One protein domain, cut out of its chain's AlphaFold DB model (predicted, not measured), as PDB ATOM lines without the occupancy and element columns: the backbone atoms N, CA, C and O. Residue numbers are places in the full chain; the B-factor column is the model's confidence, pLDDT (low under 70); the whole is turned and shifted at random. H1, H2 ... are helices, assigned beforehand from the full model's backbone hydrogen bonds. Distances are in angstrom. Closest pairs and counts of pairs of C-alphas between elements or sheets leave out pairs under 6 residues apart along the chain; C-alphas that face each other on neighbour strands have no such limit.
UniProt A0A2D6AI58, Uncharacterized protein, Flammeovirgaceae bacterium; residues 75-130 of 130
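This is residues 75 to 130 of the 130 residues of an uncharacterized protein of Flammeovirgaceae bacterium (UniProt A0A2D6AI58). Two helices cross almost at right angles as a lopsided X: the middle of the shorter one, H1, packs on the first half of the long one, H2, and a wide loop joins them. Residues 116 to 130, of which 116 to 127 belong to H2, stick out from this small body as a long arm, and residues 94 to 99 of the loop also stick out. The printed part has 56 residues with two named helices, H1 then H2, and no named strand; its class is all helix. The whole is loose, with a radius of gyration of the C-alphas of 14.5 A, and the C-alphas span 48 by 21 by 20 A, the arm making much of the length.

H1 is residues 75 to 89, 20.7 A from first to last C-alpha, beginning at C-alpha 75 (65.374, 78.636, -32.586). Residues 90 to 101 belong to no named element. H2 is residues 102 to 127, 37.8 A long, from C-alpha 102 (52.859, 80.679, -20.130) to C-alpha 127 (88.683, 76.372, -8.762).

H1 touches H2 with residues 80 to 83 alone, and H2 touches H1 with residues 108 to 111 alone. Their closest C-alphas, those of Tyr 83 and Phe 108, are 6.3 A apart. Their lines are about perpendicular, at 84 degrees, and their centres are 13.0 A apart. In H1 and H2 every O i to N i+4 pair is within hydrogen-bond range.

The two C-alphas farthest apart are those of Asp 98 and Arg 130, at 48.7 A. Without the stretches that stand free, 35 residues span 20 by 19 by 18 A. The printed part has no cut, and the link from H1 to H2, 12 residues, is long. The mean pLDDT of the printed part is 83.5; residues 128 to 130, up to the chain's last residue, are under 70.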
ATOM      1  N   GLU A  75      66.524  78.282 -33.426       84.62
ATOM      2  CA  GLU A  75      65.374  78.636 -32.586       84.62
ATOM      3  C   GLU A  75      65.697  78.555 -31.088       84.62
ATOM      4  O   GLU A  75      65.355  79.461 -30.325       84.62
ATOM      5  N   PHE A  76      66.426  77.520 -30.658       82.88
ATOM      6  CA  PHE A  76      66.828  77.383 -29.258       82.88
ATOM      7  C   PHE A  76      67.844  78.452 -28.853       82.88
ATOM      8  O   PHE A  76      67.798  78.940 -27.724       82.88
ATOM      9  N   PHE A  77      68.746  78.847 -29.754       84.44
ATOM     10  CA  PHE A  77      69.672  79.948 -29.489       84.44
ATOM     11  C   PHE A  77      68.947  81.289 -29.387       84.44
ATOM     12  O   PHE A  77      69.227  82.063 -28.471       84.44
ATOM     13  N   ASN A  78      67.982  81.542 -30.271       88.19
ATOM     14  CA  ASN A  78      67.164  82.749 -30.232       88.19
ATOM     15  C   ASN A  78      66.371  82.849 -28.928       88.19
ATOM     16  O   ASN A  78      66.356  83.914 -28.318       88.19
ATOM     17  N   LEU A  79      65.809  81.740 -28.443       88.19
ATOM     18  CA  LEU A  79      65.090  81.697 -27.169       88.19
ATOM     19  C   LEU A  79      65.995  82.021 -25.965       88.19
ATOM     20  O   LEU A  79      65.590  82.730 -25.044       88.19
ATOM     21  N   ILE A  80      67.240  81.536 -25.977       87.06
ATOM     22  CA  ILE A  80      68.236  81.854 -24.941       87.06
ATOM     23  C   ILE A  80      68.617  83.337 -25.000       87.06
ATOM     24  O   ILE A  80      68.701  83.996 -23.963       87.06
ATOM     25  N   ASN A  81      68.823  83.876 -26.201       87.94
ATOM     26  CA  ASN A  81      69.119  85.294 -26.384       87.94
ATOM     27  C   ASN A  81      67.943  86.175 -25.936       87.94
ATOM     28  O   ASN A  81      68.163  87.169 -25.252       87.94
ATOM     29  N   GLU A  82      66.704  85.789 -26.249       87.62
ATOM     30  CA  GLU A  82      65.489  86.482 -25.805       87.62
ATOM     31  C   GLU A  82      65.413  86.535 -24.275       87.62
ATOM     32  O   GLU A  82      65.185  87.604 -23.704       87.62
ATOM     33  N   TYR A  83      65.698  85.414 -23.603       89.12
ATOM     34  CA  TYR A  83      65.807  85.370 -22.146       89.12
ATOM     35  C   TYR A  83      66.845  86.374 -21.617       89.12
ATOM     36  O   TYR A  83      66.555  87.130 -20.689       89.12
ATOM     37  N   HIS A  84      68.036  86.422 -22.223       87.12
ATOM     38  CA  HIS A  84      69.071  87.382 -21.837       87.12
ATOM     39  C   HIS A  84      68.637  88.828 -22.061       87.12
ATOM     40  O   HIS A  84      68.806  89.648 -21.166       87.12
ATOM     41  N   TYR A  85      68.011  89.148 -23.194       88.19
ATOM     42  CA  TYR A  85      67.533  90.505 -23.457       88.19
ATOM     43  C   TYR A  85      66.500  90.965 -22.431       88.19
ATOM     44  O   TYR A  85      66.533  92.110 -21.988       88.19
ATOM     45  N   ILE A  86      65.610  90.072 -22.017       87.00
ATOM     46  CA  ILE A  86      64.592  90.387 -21.018       87.00
ATOM     47  C   ILE A  86      65.215  90.673 -19.654       87.00
ATOM     48  O   ILE A  86      64.829  91.646 -19.007       87.00
ATOM     49  N   ILE A  87      66.198  89.874 -19.242       86.62
ATOM     50  CA  ILE A  87      66.895  90.061 -17.966       86.62
ATOM     51  C   ILE A  87      67.804  91.297 -17.994       86.62
ATOM     52  O   ILE A  87      67.766  92.097 -17.062       86.62
ATOM     53  N   ASP A  88      68.588  91.482 -19.054       88.94
ATOM     54  CA  ASP A  88      69.613  92.527 -19.124       88.94
ATOM     55  C   ASP A  88      69.008  93.918 -19.366       88.94
ATOM     56  O   ASP A  88      69.474  94.909 -18.803       88.94
ATOM     57  N   TYR A  89      67.940  94.002 -20.166       88.06
ATOM     58  CA  TYR A  89      67.260  95.262 -20.484       88.06
ATOM     59  C   TYR A  89      65.968  95.483 -19.684       88.06
ATOM     60  O   TYR A  89      65.280  96.477 -19.913       88.06
ATOM     61  N   ASN A  90      65.638  94.596 -18.737       84.00
ATOM     62  CA  ASN A  90      64.406  94.636 -17.937       84.00
ATOM     63  C   ASN A  90      63.133  94.778 -18.793       84.00
ATOM     64  O   ASN A  90      62.227  95.549 -18.464       84.00
ATOM     65  N   ILE A  91      63.072  94.060 -19.917       84.06
ATOM     66  CA  ILE A  91      61.929  94.132 -20.833       84.06
ATOM     67  C   ILE A  91      60.773  93.322 -20.231       84.06
ATOM     68  O   ILE A  91      60.935  92.125 -19.991       84.06
ATOM     69  N   PRO A  92      59.597  93.923 -19.990       78.56
ATOM     70  CA  PRO A  92      58.447  93.178 -19.504       78.56
ATOM     71  C   PRO A  92      57.951  92.211 -20.585       78.56
ATOM     72  O   PRO A  92      57.719  92.601 -21.727       78.56
ATOM     73  N   LEU A  93      57.771  90.948 -20.199       77.44
ATOM     74  CA  LEU A  93      57.284  89.866 -21.061       77.44
ATOM     75  C   LEU A  93      55.855  90.084 -21.583       77.44
ATOM     76  O   LEU A  93      55.520  89.669 -22.688       77.44
ATOM     77  N   GLY A  94      55.032  90.748 -20.779       76.88
ATOM     78  CA  GLY A  94      53.668  91.156 -21.084       76.88
ATOM     79  C   GLY A  94      53.320  92.383 -20.248       76.88
ATOM     80  O   GLY A  94      54.037  92.720 -19.299       76.88
ATOM     81  N   ARG A  95      52.237  93.091 -20.587       71.50
ATOM     82  CA  ARG A  95      51.801  94.243 -19.773       71.50
ATOM     83  C   ARG A  95      51.171  93.788 -18.461       71.50
ATOM     84  O   ARG A  95      51.242  94.504 -17.467       71.50
ATOM     85  N   THR A  96      50.576  92.599 -18.465       76.81
ATOM     86  CA  THR A  96      49.986  91.930 -17.307       76.81
ATOM     87  C   THR A  96      50.420  90.461 -17.273       76.81
ATOM     88  O   THR A  96      50.921  89.921 -18.264       76.81
ATOM     89  N   LEU A  97      50.240  89.802 -16.126       73.38
ATOM     90  CA  LEU A  97      50.547  88.377 -15.974       73.38
ATOM     91  C   LEU A  97      49.679  87.507 -16.898       73.38
ATOM     92  O   LEU A  97      50.191  86.558 -17.479       73.38
ATOM     93  N   ASP A  98      48.408  87.875 -17.085       74.44
ATOM     94  CA  ASP A  98      47.456  87.138 -17.931       74.44
ATOM     95  C   ASP A  98      47.763  87.263 -19.432       74.44
ATOM     96  O   ASP A  98      47.441  86.371 -20.210       74.44
ATOM     97  N   GLU A  99      48.401  88.360 -19.851       78.19
ATOM     98  CA  GLU A  99      48.878  88.551 -21.228       78.19
ATOM     99  C   GLU A  99      50.225  87.864 -21.491       78.19
ATOM    100  O   GLU A  99      50.686  87.817 -22.633       78.19
ATOM    101  N   THR A 100      50.891  87.369 -20.446       81.50
ATOM    102  CA  THR A 100      52.203  86.744 -20.584       81.50
ATOM    103  C   THR A 100      52.060  85.302 -21.060       81.50
ATOM    104  O   THR A 100      51.337  84.506 -20.468       81.50
ATOM    105  N   ASP A 101      52.801  84.943 -22.108       83.06
ATOM    106  CA  ASP A 101      52.836  83.579 -22.634       83.06
ATOM    107  C   ASP A 101      53.395  82.593 -21.590       83.06
ATOM    108  O   ASP A 101      54.577  82.630 -21.222       83.06
ATOM    109  N   ALA A 102      52.528  81.692 -21.122       83.88
ATOM    110  CA  ALA A 102      52.859  80.679 -20.130       83.88
ATOM    111  C   ALA A 102      53.955  79.712 -20.610       83.88
ATOM    112  O   ALA A 102      54.822  79.336 -19.818       83.88
ATOM    113  N   HIS A 103      53.975  79.357 -21.898       84.12
ATOM    114  CA  HIS A 103      54.990  78.457 -22.446       84.12
ATOM    115  C   HIS A 103      56.369  79.119 -22.446       84.12
ATOM    116  O   HIS A 103      57.360  78.500 -22.053       84.12
ATOM    117  N   LYS A 104      56.447  80.408 -22.799       84.69
ATOM    118  CA  LYS A 104      57.707  81.165 -22.700       84.69
ATOM    119  C   LYS A 104      58.218  81.247 -21.266       84.69
ATOM    120  O   LYS A 104      59.413  81.065 -21.037       84.69
ATOM    121  N   LEU A 105      57.333  81.482 -20.295       85.62
ATOM    122  CA  LEU A 105      57.707  81.502 -18.877       85.62
ATOM    123  C   LEU A 105      58.281  80.163 -18.404       85.62
ATOM    124  O   LEU A 105      59.268  80.141 -17.660       85.62
ATOM    125  N   GLU A 106      57.695  79.052 -18.845       87.81
ATOM    126  CA  GLU A 106      58.195  77.713 -18.543       87.81
ATOM    127  C   GLU A 106      59.603  77.508 -19.119       87.81
ATOM    128  O   GLU A 106      60.535  77.181 -18.377       87.81
ATOM    129  N   TYR A 107      59.801  77.813 -20.406       87.62
ATOM    130  CA  TYR A 107      61.120  77.722 -21.034       87.62
ATOM    131  C   TYR A 107      62.162  78.598 -20.340       87.62
ATOM    132  O   TYR A 107      63.288  78.159 -20.099       87.62
ATOM    133  N   PHE A 108      61.803  79.821 -19.962       89.19
ATOM    134  CA  PHE A 108      62.712  80.730 -19.269       89.19
ATOM    135  C   PHE A 108      63.075  80.246 -17.872       89.19
ATOM    136  O   PHE A 108      64.212  80.422 -17.429       89.19
ATOM    137  N   THR A 109      62.141  79.591 -17.188       89.06
ATOM    138  CA  THR A 109      62.406  78.949 -15.901       89.06
ATOM    139  C   THR A 109      63.417  77.813 -16.063       89.06
ATOM    140  O   THR A 109      64.384  77.739 -15.298       89.06
ATOM    141  N   ILE A 110      63.260  76.979 -17.096       89.25
ATOM    142  CA  ILE A 110      64.214  75.911 -17.431       89.25
ATOM    143  C   ILE A 110      65.594  76.505 -17.749       89.25
ATOM    144  O   ILE A 110      66.595  76.082 -17.167       89.25
ATOM    145  N   ILE A 111      65.653  77.525 -18.614       88.50
ATOM    146  CA  ILE A 111      66.897  78.210 -19.000       88.50
ATOM    147  C   ILE A 111      67.613  78.773 -17.771       88.50
ATOM    148  O   ILE A 111      68.807  78.530 -17.594       88.50
ATOM    149  N   LYS A 112      66.888  79.481 -16.896       89.75
ATOM    150  CA  LYS A 112      67.435  80.069 -15.668       89.75
ATOM    151  C   LYS A 112      68.059  79.011 -14.759       89.75
ATOM    152  O   LYS A 112      69.187  79.187 -14.293       89.75
ATOM    153  N   ASN A 113      67.338  77.915 -14.521       89.69
ATOM    154  CA  ASN A 113      67.796  76.833 -13.653       89.69
ATOM    155  C   ASN A 113      69.041  76.142 -14.228       89.69
ATOM    156  O   ASN A 113      70.055  76.022 -13.538       89.69
ATOM    157  N   GLU A 114      69.004  75.756 -15.505       89.94
ATOM    158  CA  GLU A 114      70.127  75.093 -16.178       89.94
ATOM    159  C   GLU A 114      71.362  75.993 -16.271       89.94
ATOM    160  O   GLU A 114      72.486  75.535 -16.058       89.94
ATOM    161  N   MET A 115      71.177  77.288 -16.539       88.62
ATOM    162  CA  MET A 115      72.283  78.240 -16.602       88.62
ATOM    163  C   MET A 115      72.978  78.396 -15.251       88.62
ATOM    164  O   MET A 115      74.209  78.374 -15.194       88.62
ATOM    165  N   GLY A 116      72.216  78.490 -14.157       88.38
ATOM    166  CA  GLY A 116      72.779  78.545 -12.807       88.38
ATOM    167  C   GLY A 116      73.630  77.313 -12.480       88.38
ATOM    168  O   GLY A 116      74.748  77.444 -11.974       88.38
ATOM    169  N   VAL A 117      73.145  76.116 -12.828       89.81
ATOM    170  CA  VAL A 117      73.886  74.861 -12.616       89.81
ATOM    171  C   VAL A 117      75.140  74.800 -13.491       89.81
ATOM    172  O   VAL A 117      76.217  74.472 -12.985       89.81
ATOM    173  N   ALA A 118      75.040  75.158 -14.773       88.62
ATOM    174  CA  ALA A 118      76.168  75.149 -15.702       88.62
ATOM    175  C   ALA A 118      77.281  76.125 -15.281       88.62
ATOM    176  O   ALA A 118      78.462  75.770 -15.302       88.62
ATOM    177  N   LEU A 119      76.919  77.338 -14.845       88.00
ATOM    178  CA  LEU A 119      77.874  78.340 -14.367       88.00
ATOM    179  C   LEU A 119      78.557  77.909 -13.066       88.00
ATOM    180  O   LEU A 119      79.783  78.000 -12.972       88.00
ATOM    181  N   ARG A 120      77.805  77.374 -12.095       88.62
ATOM    182  CA  ARG A 120      78.387  76.812 -10.864       88.62
ATOM    183  C   ARG A 120      79.371  75.688 -11.188       88.62
ATOM    184  O   ARG A 120      80.482  75.662 -10.669       88.62
ATOM    185  N   HIS A 121      78.998  74.806 -12.112       87.38
ATOM    186  CA  HIS A 121      79.859  73.712 -12.543       87.38
ATOM    187  C   HIS A 121      81.158  74.200 -13.208       87.38
ATOM    188  O   HIS A 121      82.223  73.611 -13.005       87.38
ATOM    189  N   ARG A 122      81.095  75.290 -13.986       85.31
ATOM    190  CA  ARG A 122      82.281  75.945 -14.558       85.31
ATOM    191  C   ARG A 122      83.205  76.472 -13.459       85.31
ATOM    192  O   ARG A 122      84.388  76.149 -13.463       85.31
ATOM    193  N   GLN A 123      82.651  77.193 -12.483       86.50
ATOM    194  CA  GLN A 123      83.406  77.749 -11.353       86.50
ATOM    195  C   GLN A 123      84.099  76.663 -10.521       86.50
ATOM    196  O   GLN A 123      85.272  76.801 -10.187       86.50
ATOM    197  N   GLU A 124      83.414  75.553 -10.229       87.06
ATOM    198  CA  GLU A 124      83.996  74.412  -9.506       87.06
ATOM    199  C   GLU A 124      85.174  73.777 -10.262       87.06
ATOM    200  O   GLU A 124      86.169  73.381  -9.650       87.06
ATOM    201  N   LYS A 125      85.078  73.669 -11.594       80.81
ATOM    202  CA  LYS A 125      86.166  73.148 -12.434       80.81
ATOM    203  C   LYS A 125      87.359  74.095 -12.489       80.81
ATOM    204  O   LYS A 125      88.493  73.623 -12.448       80.81
ATOM    205  N   ASP A 126      87.115  75.398 -12.557       78.06
ATOM    206  CA  ASP A 126      88.178  76.404 -12.583       78.06
ATOM    207  C   ASP A 126      88.873  76.528 -11.219       78.06
ATOM    208  O   ASP A 126      90.095  76.657 -11.164       78.06
ATOM    209  N   ALA A 127      88.129  76.397 -10.115       73.81
ATOM    210  CA  ALA A 127      88.683  76.372  -8.762       73.81
ATOM    211  C   ALA A 127      89.584  75.152  -8.514       73.81
ATOM    212  O   ALA A 127      90.604  75.283  -7.854       73.81
ATOM    213  N   LYS A 128      89.249  73.981  -9.074       69.44
ATOM    214  CA  LYS A 128      90.073  72.759  -8.976       69.44
ATOM    215  C   LYS A 128      91.344  72.782  -9.835       69.44
ATOM    216  O   LYS A 128      92.182  71.900  -9.681       69.44
ATOM    217  N   LYS A 129      91.457  73.723 -10.777       61.19
ATOM    218  CA  LYS A 129      92.648  73.901 -11.626       61.19
ATOM    219  C   LYS A 129      93.681  74.866 -11.032       61.19
ATOM    220  O   LYS A 129      94.781  74.934 -11.573       61.19
ATOM    221  N   ARG A 130      93.314  75.630 -10.001       49.19
ATOM    222  CA  ARG A 130      94.211  76.524  -9.254       49.19
ATOM    223  C   ARG A 130      94.799  75.798  -8.054       49.19
ATOM    224  O   ARG A 130      95.958  76.120  -7.729       49.19
TER     225      ARG A 130